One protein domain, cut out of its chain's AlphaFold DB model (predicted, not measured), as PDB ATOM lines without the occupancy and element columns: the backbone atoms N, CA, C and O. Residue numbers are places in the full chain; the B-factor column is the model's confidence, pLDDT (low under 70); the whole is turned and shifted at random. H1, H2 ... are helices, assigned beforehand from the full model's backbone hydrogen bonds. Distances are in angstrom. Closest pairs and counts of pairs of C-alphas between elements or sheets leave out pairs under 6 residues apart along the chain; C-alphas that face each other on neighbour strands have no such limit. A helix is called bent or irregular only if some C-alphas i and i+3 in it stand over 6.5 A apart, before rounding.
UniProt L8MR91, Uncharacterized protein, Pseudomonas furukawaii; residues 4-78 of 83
ATOM      1  N   PHE A   4      39.098 -42.856 -15.566       91.25
ATOM      2  CA  PHE A   4      39.054 -41.438 -15.227       91.25
ATOM      3  C   PHE A   4      40.289 -40.952 -14.461       91.25
ATOM      4  O   PHE A   4      40.850 -39.920 -14.822       91.25
ATOM      5  N   ILE A   5      40.752 -41.683 -13.436       91.94
ATOM      6  CA  ILE A   5      41.967 -41.296 -12.690       91.94
ATOM      7  C   ILE A   5      43.189 -41.252 -13.631       91.94
ATOM      8  O   ILE A   5      43.844 -40.208 -13.675       91.94
ATOM      9  N   PRO A   6      43.477 -42.298 -14.436       93.38
ATOM     10  CA  PRO A   6      44.541 -42.244 -15.439       93.38
ATOM     11  C   PRO A   6      44.409 -41.092 -16.443       93.38
ATOM     12  O   PRO A   6      45.406 -40.435 -16.748       93.38
ATOM     13  N   ALA A   7      43.203 -40.822 -16.956       93.69
ATOM     14  CA  ALA A   7      42.975 -39.726 -17.898       93.69
ATOM     15  C   ALA A   7      43.258 -38.360 -17.252       93.69
ATOM     16  O   ALA A   7      43.931 -37.515 -17.843       93.69
ATOM     17  N   LEU A   8      42.807 -38.158 -16.012       93.81
ATOM     18  CA  LEU A   8      43.021 -36.913 -15.280       93.81
ATOM     19  C   LEU A   8      44.496 -36.712 -14.910       93.81
ATOM     20  O   LEU A   8      45.007 -35.599 -15.028       93.81
ATOM     21  N   ALA A   9      45.208 -37.780 -14.539       94.00
ATOM     22  CA  ALA A   9      46.654 -37.739 -14.324       94.00
ATOM     23  C   ALA A   9      47.403 -37.320 -15.601       94.00
ATOM     24  O   ALA A   9      48.273 -36.450 -15.550       94.00
ATOM     25  N   GLN A  10      47.023 -37.877 -16.759       93.44
ATOM     26  CA  GLN A  10      47.591 -37.496 -18.058       93.44
ATOM     27  C   GLN A  10      47.327 -36.026 -18.396       93.44
ATOM     28  O   GLN A  10      48.227 -35.354 -18.893       93.44
ATOM     29  N   LEU A  11      46.128 -35.509 -18.111       93.56
ATOM     30  CA  LEU A  11      45.814 -34.096 -18.322       93.56
ATOM     31  C   LEU A  11      46.653 -33.182 -17.426       93.56
ATOM     32  O   LEU A  11      47.197 -32.195 -17.917       93.56
ATOM     33  N   ILE A  12      46.789 -33.504 -16.137       92.19
ATOM     34  CA  ILE A  12      47.625 -32.728 -15.208       92.19
ATOM     35  C   ILE A  12      49.069 -32.686 -15.714       92.19
ATOM     36  O   ILE A  12      49.671 -31.615 -15.754       92.19
ATOM     37  N   GLU A  13      49.616 -33.823 -16.141       92.25
ATOM     38  CA  GLU A  13      50.984 -33.876 -16.652       92.25
ATOM     39  C   GLU A  13      51.136 -33.117 -17.977       92.25
ATOM     40  O   GLU A  13      52.080 -32.347 -18.143       92.25
ATOM     41  N   ALA A  14      50.168 -33.241 -18.886       90.88
ATOM     42  CA  ALA A  14      50.162 -32.496 -20.140       90.88
ATOM     43  C   ALA A  14      50.095 -30.979 -19.905       90.88
ATOM     44  O   ALA A  14      50.800 -30.226 -20.569       90.88
ATOM     45  N   LEU A  15      49.308 -30.520 -18.927       89.88
ATOM     46  CA  LEU A  15      49.247 -29.109 -18.538       89.88
ATOM     47  C   LEU A  15      50.556 -28.621 -17.909       89.88
ATOM     48  O   LEU A  15      50.943 -27.479 -18.131       89.88
ATOM     49  N   ARG A  16      51.255 -29.471 -17.148       88.88
ATOM     50  CA  ARG A  16      52.572 -29.141 -16.576       88.88
ATOM     51  C   ARG A  16      53.659 -29.027 -17.640       88.88
ATOM     52  O   ARG A  16      54.552 -28.198 -17.491       88.88
ATOM     53  N   ALA A  17      53.597 -29.861 -18.674       87.88
ATOM     54  CA  ALA A  17      54.548 -29.857 -19.783       87.88
ATOM     55  C   ALA A  17      54.226 -28.807 -20.863       87.88
ATOM     56  O   ALA A  17      55.095 -28.480 -21.668       87.88
ATOM     57  N   CYS A  18      52.997 -28.286 -20.881       83.94
ATOM     58  CA  CYS A  18      52.521 -27.350 -21.889       83.94
ATOM     59  C   CYS A  18      53.294 -26.024 -21.840       83.94
ATOM     60  O   CYS A  18      53.264 -25.296 -20.841       83.94
ATOM     61  N   ALA A  19      53.962 -25.682 -22.942       80.25
ATOM     62  CA  ALA A  19      54.519 -24.349 -23.104       80.25
ATOM     63  C   ALA A  19      53.386 -23.339 -23.383       80.25
ATOM     64  O   ALA A  19      52.454 -23.656 -24.123       80.25
ATOM     65  N   PRO A  20      53.470 -22.083 -22.898       75.25
ATOM     66  CA  PRO A  20      52.407 -21.085 -23.075       75.25
ATOM     67  C   PRO A  20      51.979 -20.830 -24.532       75.25
ATOM     68  O   PRO A  20      50.882 -20.336 -24.772       75.25
ATOM     69  N   ALA A  21      52.844 -21.144 -25.502       78.94
ATOM     70  CA  ALA A  21      52.595 -20.960 -26.930       78.94
ATOM     71  C   ALA A  21      51.872 -22.142 -27.605       78.94
ATOM     72  O   ALA A  21      51.381 -21.984 -28.719       78.94
ATOM     73  N   GLU A  22      51.810 -23.313 -26.966       76.69
ATOM     74  CA  GLU A  22      51.303 -24.554 -27.576       76.69
ATOM     75  C   GLU A  22      49.786 -24.728 -27.419       76.69
ATOM     76  O   GLU A  22      49.189 -25.606 -28.040       76.69
ATOM     77  N   GLY A  23      49.143 -23.845 -26.647       78.00
ATOM     78  CA  GLY A  23      47.718 -23.939 -26.351       78.00
ATOM     79  C   GLY A  23      47.384 -25.150 -25.469       78.00
ATOM     80  O   GLY A  23      48.255 -25.938 -25.110       78.00
ATOM     81  N   PRO A  24      46.118 -25.308 -25.060       82.75
ATOM     82  CA  PRO A  24      45.743 -26.374 -24.139       82.75
ATOM     83  C   PRO A  24      45.937 -27.767 -24.772       82.75
ATOM     84  O   PRO A  24      45.733 -27.930 -25.981       82.75
ATOM     85  N   PRO A  25      46.268 -28.798 -23.968       89.00
ATOM     86  CA  PRO A  25      46.488 -30.159 -24.450       89.00
ATOM     87  C   PRO A  25      45.157 -30.831 -24.827       89.00
ATOM     88  O   PRO A  25      44.591 -31.606 -24.057       89.00
ATOM     89  N   HIS A  26      44.658 -30.529 -26.029       90.56
ATOM     90  CA  HIS A  26      43.331 -30.930 -26.513       90.56
ATOM     91  C   HIS A  26      43.073 -32.435 -26.390       90.56
ATOM     92  O   HIS A  26      42.061 -32.830 -25.827       90.56
ATOM     93  N   VAL A  27      44.020 -33.277 -26.811       91.06
ATOM     94  CA  VAL A  27      43.868 -34.744 -26.745       91.06
ATOM     95  C   VAL A  27      43.697 -35.240 -25.306       91.06
ATOM     96  O   VAL A  27      42.942 -36.175 -25.050       91.06
ATOM     97  N   ALA A  28      44.402 -34.634 -24.345       92.06
ATOM     98  CA  ALA A  28      44.266 -35.013 -22.943       92.06
ATOM     99  C   ALA A  28      42.933 -34.523 -22.354       92.06
ATOM    100  O   ALA A  28      42.334 -35.224 -21.542       92.06
ATOM    101  N   LEU A  29      42.451 -33.354 -22.791       92.69
ATOM    102  CA  LEU A  29      41.137 -32.832 -22.415       92.69
ATOM    103  C   LEU A  29      40.003 -33.720 -22.937       92.69
ATOM    104  O   LEU A  29      39.153 -34.116 -22.146       92.69
ATOM    105  N   GLU A  30      40.022 -34.083 -24.222       94.19
ATOM    106  CA  GLU A  30      39.030 -34.980 -24.837       94.19
ATOM    107  C   GLU A  30      38.955 -36.316 -24.090       94.19
ATOM    108  O   GLU A  30      37.880 -36.733 -23.673       94.19
ATOM    109  N   ARG A  31      40.105 -36.930 -23.783       93.88
ATOM    110  CA  ARG A  31      40.146 -38.179 -23.003       93.88
ATOM    111  C   ARG A  31      39.527 -38.053 -21.616       93.88
ATOM    112  O   ARG A  31      38.887 -38.992 -21.152       93.88
ATOM    113  N   VAL A  32      39.746 -36.932 -20.928       94.31
ATOM    114  CA  VAL A  32      39.128 -36.691 -19.616       94.31
ATOM    115  C   VAL A  32      37.621 -36.509 -19.754       94.31
ATOM    116  O   VAL A  32      36.888 -37.029 -18.917       94.31
ATOM    117  N   MET A  33      37.158 -35.812 -20.794       93.69
ATOM    118  CA  MET A  33      35.729 -35.638 -21.066       93.69
ATOM    119  C   MET A  33      35.045 -36.976 -21.351       93.69
ATOM    120  O   MET A  33      34.065 -37.293 -20.681       93.69
ATOM    121  N   ASP A  34      35.614 -37.799 -22.233       93.50
ATOM    122  CA  ASP A  34      35.089 -39.133 -22.549       93.50
ATOM    123  C   ASP A  34      35.059 -40.029 -21.299       93.50
ATOM    124  O   ASP A  34      34.060 -40.685 -20.994       93.50
ATOM    125  N   ALA A  35      36.146 -40.039 -20.518       93.06
ATOM    126  CA  ALA A  35      36.221 -40.831 -19.294       93.06
ATOM    127  C   ALA A  35      35.229 -40.352 -18.221       93.06
ATOM    128  O   ALA A  35      34.731 -41.168 -17.439       93.06
ATOM    129  N   LEU A  36      34.946 -39.047 -18.173       92.00
ATOM    130  CA  LEU A  36      33.956 -38.462 -17.275       92.00
ATOM    131  C   LEU A  36      32.527 -38.821 -17.693       92.00
ATOM    132  O   LEU A  36      31.717 -39.152 -16.830       92.00
ATOM    133  N   GLU A  37      32.219 -38.796 -18.987       91.88
ATOM    134  CA  GLU A  37      30.920 -39.226 -19.517       91.88
ATOM    135  C   GLU A  37      30.662 -40.699 -19.177       91.88
ATOM    136  O   GLU A  37      29.669 -41.023 -18.526       91.88
ATOM    137  N   ILE A  38      31.637 -41.575 -19.445       91.12
ATOM    138  CA  ILE A  38      31.576 -42.996 -19.067       91.12
ATOM    139  C   ILE A  38      31.397 -43.171 -17.553       91.12
ATOM    140  O   ILE A  38      30.662 -44.054 -17.107       91.12
ATOM    141  N   LEU A  39      32.093 -42.370 -16.740       91.69
ATOM    142  CA  LEU A  39      31.976 -42.421 -15.284       91.69
ATOM    143  C   LEU A  39      30.573 -42.011 -14.812       91.69
ATOM    144  O   LEU A  39      30.049 -42.621 -13.879       91.69
ATOM    145  N   ASN A  40      29.972 -40.998 -15.435       89.88
ATOM    146  CA  ASN A  40      28.630 -40.525 -15.105       89.88
ATOM    147  C   ASN A  40      27.545 -41.532 -15.498       89.88
ATOM    148  O   ASN A  40      26.613 -41.742 -14.722       89.88
ATOM    149  N   ASP A  41      27.716 -42.225 -16.621       91.06
ATOM    150  CA  ASP A  41      26.791 -43.264 -17.087       91.06
ATOM    151  C   ASP A  41      26.984 -44.618 -16.386       91.06
ATOM    152  O   ASP A  41      26.212 -45.561 -16.590       91.06
ATOM    153  N   ASN A  42      28.002 -44.743 -15.528       91.00
ATOM    154  CA  ASN A  42      28.330 -45.980 -14.833       91.00
ATOM    155  C   ASN A  42      28.301 -45.811 -13.300       91.00
ATOM    156  O   ASN A  42      29.345 -45.611 -12.666       91.00
ATOM    157  N   PRO A  43      27.127 -46.000 -12.662       90.25
ATOM    158  CA  PRO A  43      26.972 -45.878 -11.211       90.25
ATOM    159  C   PRO A  43      27.921 -46.776 -10.410       90.25
ATOM    160  O   PRO A  43      28.392 -46.392  -9.339       90.25
ATOM    161  N   LYS A  44      28.239 -47.969 -10.936       91.50
ATOM    162  CA  LYS A  44      29.179 -48.896 -10.295       91.50
ATOM    163  C   LYS A  44      30.591 -48.318 -10.287       91.50
ATOM    164  O   LYS A  44      31.225 -48.297  -9.236       91.50
ATOM    165  N   ALA A  45      31.063 -47.804 -11.421       90.88
ATOM    166  CA  ALA A  45      32.377 -47.177 -11.502       90.88
ATOM    167  C   ALA A  45      32.469 -45.917 -10.623       90.88
ATOM    168  O   ALA A  45      33.495 -45.674  -9.990       90.88
ATOM    169  N   LYS A  46      31.378 -45.150 -10.512       91.44
ATOM    170  CA  LYS A  46      31.293 -43.991  -9.614       91.44
ATOM    171  C   LYS A  46      31.348 -44.387  -8.136       91.44
ATOM    172  O   LYS A  46      32.024 -43.726  -7.347       91.44
ATOM    173  N   ALA A  47      30.697 -45.485  -7.753       91.31
ATOM    174  CA  ALA A  47      30.794 -46.047  -6.404       91.31
ATOM    175  C   ALA A  47      32.205 -46.579  -6.090       91.31
ATOM    176  O   ALA A  47      32.721 -46.322  -5.003       91.31
ATOM    177  N   GLU A  48      32.854 -47.255  -7.044       92.19
ATOM    178  CA  GLU A  48      34.254 -47.692  -6.930       92.19
ATOM    179  C   GLU A  48      35.194 -46.492  -6.725       92.19
ATOM    180  O   GLU A  48      36.017 -46.501  -5.809       92.19
ATOM    181  N   LEU A  49      35.018 -45.417  -7.503       92.50
ATOM    182  CA  LEU A  49      35.795 -44.185  -7.352       92.50
ATOM    183  C   LEU A  49      35.588 -43.539  -5.973       92.50
ATOM    184  O   LEU A  49      36.552 -43.109  -5.341       92.50
ATOM    185  N   ARG A  50      34.348 -43.501  -5.467       92.94
ATOM    186  CA  ARG A  50      34.055 -43.014  -4.106       92.94
ATOM    187  C   ARG A  50      34.767 -43.820  -3.035       92.94
ATOM    188  O   ARG A  50      35.320 -43.225  -2.112       92.94
ATOM    189  N   ALA A  51      34.739 -45.146  -3.148       93.06
ATOM    190  CA  ALA A  51      35.406 -46.030  -2.204       93.06
ATOM    191  C   ALA A  51      36.920 -45.784  -2.203       93.06
ATOM    192  O   ALA A  51      37.490 -45.571  -1.137       93.06
ATOM    193  N   ALA A  52      37.538 -45.686  -3.385       93.25
ATOM    194  CA  ALA A  52      38.964 -45.391  -3.519       93.25
ATOM    195  C   ALA A  52      39.342 -44.026  -2.913       93.25
ATOM    196  O   ALA A  52      40.325 -43.917  -2.182       93.25
ATOM    197  N   VAL A  53      38.537 -42.983  -3.151       93.88
ATOM    198  CA  VAL A  53      38.752 -41.651  -2.552       93.88
ATOM    199  C   VAL A  53      38.612 -41.685  -1.030       93.88
ATOM    200  O   VAL A  53      39.407 -41.057  -0.330       93.88
ATOM    201  N   ALA A  54      37.620 -42.407  -0.505       93.25
ATOM    202  CA  ALA A  54      37.417 -42.545   0.935       93.25
ATOM    203  C   ALA A  54      38.564 -43.320   1.603       93.25
ATOM    204  O   ALA A  54      39.057 -42.890   2.643       93.25
ATOM    205  N   GLU A  55      39.015 -44.417   0.993       95.31
ATOM    206  CA  GLU A  55      40.148 -45.213   1.466       95.31
ATOM    207  C   GLU A  55      41.440 -44.387   1.488       95.31
ATOM    208  O   GLU A  55      42.093 -44.291   2.528       95.31
ATOM    209  N   ALA A  56      41.765 -43.706   0.386       94.56
ATOM    210  CA  ALA A  56      42.942 -42.846   0.306       94.56
ATOM    211  C   ALA A  56      42.906 -41.728   1.366       94.56
ATOM    212  O   ALA A  56      43.915 -41.440   2.010       94.56
ATOM    213  N   ALA A  57      41.732 -41.135   1.608       93.44
ATOM    214  CA  ALA A  57      41.561 -40.121   2.645       93.44
ATOM    215  C   ALA A  57      41.777 -40.686   4.060       93.44
ATOM    216  O   ALA A  57      42.414 -40.029   4.883       93.44
ATOM    217  N   GLN A  58      41.285 -41.895   4.349       94.88
ATOM    218  CA  GLN A  58      41.504 -42.572   5.636       94.88
ATOM    219  C   GLN A  58      42.982 -42.889   5.876       94.88
ATOM    220  O   GLN A  58      43.453 -42.817   7.009       94.88
ATOM    221  N   GLN A  59      43.723 -43.188   4.811       96.12
ATOM    222  CA  GLN A  59      45.167 -43.416   4.852       96.12
ATOM    223  C   GLN A  59      45.984 -42.112   4.937       96.12
ATOM    224  O   GLN A  59      47.208 -42.161   5.025       96.12
ATOM    225  N   GLY A  60      45.334 -40.941   4.917       94.75
ATOM    226  CA  GLY A  60      46.005 -39.641   4.939       94.75
ATOM    227  C   GLY A  60      46.701 -39.275   3.623       94.75
ATOM    228  O   GLY A  60      47.548 -38.381   3.609       94.75
ATOM    229  N   ALA A  61      46.364 -39.945   2.517       96.12
ATOM    230  CA  ALA A  61      46.916 -39.632   1.206       96.12
ATOM    231  C   ALA A  61      46.392 -38.282   0.689       96.12
ATOM    232  O   ALA A  61      45.235 -37.914   0.896       96.12
ATOM    233  N   LEU A  62      47.245 -37.548  -0.030       94.81
ATOM    234  CA  LEU A  62      46.885 -36.269  -0.659       94.81
ATOM    235  C   LEU A  62      46.499 -36.418  -2.138       94.81
ATOM    236  O   LEU A  62      45.844 -35.535  -2.695       94.81
ATOM    237  N   HIS A  63      46.866 -37.536  -2.766       95.12
ATOM    238  CA  HIS A  63      46.562 -37.855  -4.159       95.12
ATOM    239  C   HIS A  63      46.346 -39.365  -4.364       95.12
ATOM    240  O   HIS A  63      46.878 -40.173  -3.603       95.12
ATOM    241  N   ILE A  64      45.636 -39.738  -5.431       94.19
ATOM    242  CA  ILE A  64      45.594 -41.103  -5.983       94.19
ATOM    243  C   ILE A  64      46.258 -41.036  -7.355       94.19
ATOM    244  O   ILE A  64      45.841 -40.232  -8.182       94.19
ATOM    245  N   ASP A  65      47.326 -41.807  -7.567       92.12
ATOM    246  CA  ASP A  65      48.069 -41.849  -8.839       92.12
ATOM    247  C   ASP A  65      48.457 -40.461  -9.390       92.12
ATOM    248  O   ASP A  65      48.352 -40.175 -10.580       92.12
ATOM    249  N   GLY A  66      48.882 -39.558  -8.501       89.88
ATOM    250  CA  GLY A  66      49.271 -38.190  -8.859       89.88
ATOM    251  C   GLY A  66      48.105 -37.216  -9.059       89.88
ATOM    252  O   GLY A  66      48.345 -36.024  -9.234       89.88
ATOM    253  N   VAL A  67      46.853 -37.674  -8.959       94.44
ATOM    254  CA  VAL A  67      45.658 -36.822  -8.981       94.44
ATOM    255  C   VAL A  67      45.305 -36.368  -7.562       94.44
ATOM    256  O   VAL A  67      44.972 -37.209  -6.721       94.44
ATOM    257  N   PRO A  68      45.323 -35.055  -7.260       94.69
ATOM    258  CA  PRO A  68      44.937 -34.542  -5.949       94.69
ATOM    259  C   PRO A  68      43.533 -34.982  -5.516       94.69
ATOM    260  O   PRO A  68      42.560 -34.805  -6.255       94.69
ATOM    261  N   LEU A  69      43.406 -35.466  -4.273       93.62
ATOM    262  CA  LEU A  69      42.124 -35.906  -3.706       93.62
ATOM    263  C   LEU A  69      41.060 -34.804  -3.756       93.62
ATOM    264  O   LEU A  69      39.880 -35.103  -3.912       93.62
ATOM    265  N   PHE A  70      41.459 -33.536  -3.627       91.44
ATOM    266  CA  PHE A  70      40.538 -32.401  -3.697       91.44
ATOM    267  C   PHE A  70      39.748 -32.373  -5.015       91.44
ATOM    268  O   PHE A  70      38.527 -32.260  -4.971       91.44
ATOM    269  N   PHE A  71      40.405 -32.570  -6.166       91.06
ATOM    270  CA  PHE A  71      39.718 -32.594  -7.462       91.06
ATOM    271  C   PHE A  71      38.728 -33.753  -7.563       91.06
ATOM    272  O   PHE A  71      37.590 -33.561  -7.985       91.06
ATOM    273  N   LEU A  72      39.133 -34.941  -7.102       92.12
ATOM    274  CA  LEU A  72      38.263 -36.117  -7.089       92.12
ATOM    275  C   LEU A  72      37.043 -35.906  -6.180       92.12
ATOM    276  O   LEU A  72      35.930 -36.285  -6.533       92.12
ATOM    277  N   ARG A  73      37.217 -35.252  -5.026       90.81
ATOM    278  CA  ARG A  73      36.107 -34.926  -4.116       90.81
ATOM    279  C   ARG A  73      35.155 -33.899  -4.720       90.81
ATOM    280  O   ARG A  73      33.951 -34.089  -4.593       90.81
ATOM    281  N   CYS A  74      35.662 -32.866  -5.394       89.75
ATOM    282  CA  CYS A  74      34.825 -31.890  -6.097       89.75
ATOM    283  C   CYS A  74      33.949 -32.555  -7.162       89.75
ATOM    284  O   CYS A  74      32.756 -32.280  -7.217       89.75
ATOM    285  N   LEU A  75      34.513 -33.482  -7.938       86.69
ATOM    286  CA  LEU A  75      33.764 -34.239  -8.939       86.69
ATOM    287  C   LEU A  75      32.640 -35.084  -8.316       86.69
ATOM    288  O   LEU A  75      31.528 -35.161  -8.826       86.69
ATOM    289  N   LEU A  76      32.930 -35.731  -7.188       86.06
ATOM    290  CA  LEU A  76      31.983 -36.618  -6.513       86.06
ATOM    291  C   LEU A  76      30.911 -35.869  -5.703       86.06
ATOM    292  O   LEU A  76      29.906 -36.486  -5.336       86.06
ATOM    293  N   MET A  77      31.125 -34.578  -5.420       78.69
ATOM    294  CA  MET A  77      30.219 -33.711  -4.657       78.69
ATOM    295  C   MET A  77      28.963 -33.294  -5.430       78.69
ATOM    296  O   MET A  77      27.980 -32.932  -4.787       78.69
ATOM    297  N   GLU A  78      28.945 -33.387  -6.764       58.00
ATOM    298  CA  GLU A  78      27.767 -33.022  -7.572       58.00
ATOM    299  C   GLU A  78      26.514 -33.870  -7.265       58.00
ATOM    300  O   GLU A  78      25.407 -33.460  -7.591       58.00
TER     301      GLU A  78
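What this domain is: This is residues 4 to 78 of the 83 residues of an uncharacterized protein of Pseudomonas furukawaii (UniProt L8MR91). Two helical hairpins meet at a corner: H1 and H2 run side by side, H3 turns off from the end of H2 about perpendicular to it, and H4 folds back over part of H3. The link of residues 18 to 25 makes the far tip of the first hairpin, and H1 and H4 stay apart, though only just. The printed part has 75 residues with four named helices, in the order H1, H2, H3, H4, and no named strand; the class is all helix. It is only just compact, close to loose, with a radius of gyration of the C-alphas of 13.2 A, and the C-alphas span 40 by 29 by 18 A.

Where its parts are: Find C-alpha 4 at (39.054, -41.438, -15.227); from there H1 runs through residues 4 to 17, 19.9 A from first to last C-alpha. Go on to His 26, where H2 begins; it holds residues 26 to 40 and is 20.9 A long. H3, residues 43 to 58, starts at C-alpha 43 at (26.972, -45.878, -11.211) and is the longest helix, 22.5 A. Look last at H4, residues 69 to 78, 15.1 A long, which ends at C-alpha 78 at (27.767, -33.022, -7.572). H4 is neither bent nor irregular, but only just: C-alphas 75 and 78 are 6.3 A apart.

How they stand to each other: Start with H1 and H2, a helical hairpin: they touch, and their closest C-alphas, those of Leu 11 and Ala 28, are 5.0 A apart. They run opposite ways at a shallow tilt of 21 degrees. At the other end of H2, look at Leu 39 and Lys 46, the closest C-alphas of H2 and H3 at 5.9 A; these helices only just touch, with 3 pairs of C-alphas within 8 A, and only at the corner by their link. Their lines are about perpendicular, at 77 degrees. H3 and H4 form the second helical hairpin and touch, H3 with residues 50 to 57 alone; the closest C-alphas, those of Val 53 and Leu 69, are 6.8 A apart. They run opposite ways at a steep tilt of 41 degrees. H1 and H4 are apart, but only just, at 8.5 A; H1 and H3 are apart, as are H2 and H4. Along the backbone, each O i to N i+4 pair is within hydrogen-bond range in H1, H2 and H3, and 5 of 6 are in H4.

The domain as a whole: The two C-alphas farthest apart, those of Ala 21 and Gln 58, are 40.6 A from each other. The printed part has no cut. The link from H2 to H3 is tight, and those from H1 to H2 and from H3 to H4 are short; in the latter, residues 63 to 64 pair antiparallel with residues 67 to 68. The mean pLDDT of the printed part is 90.5, and Glu 78 is the one printed residue under 70.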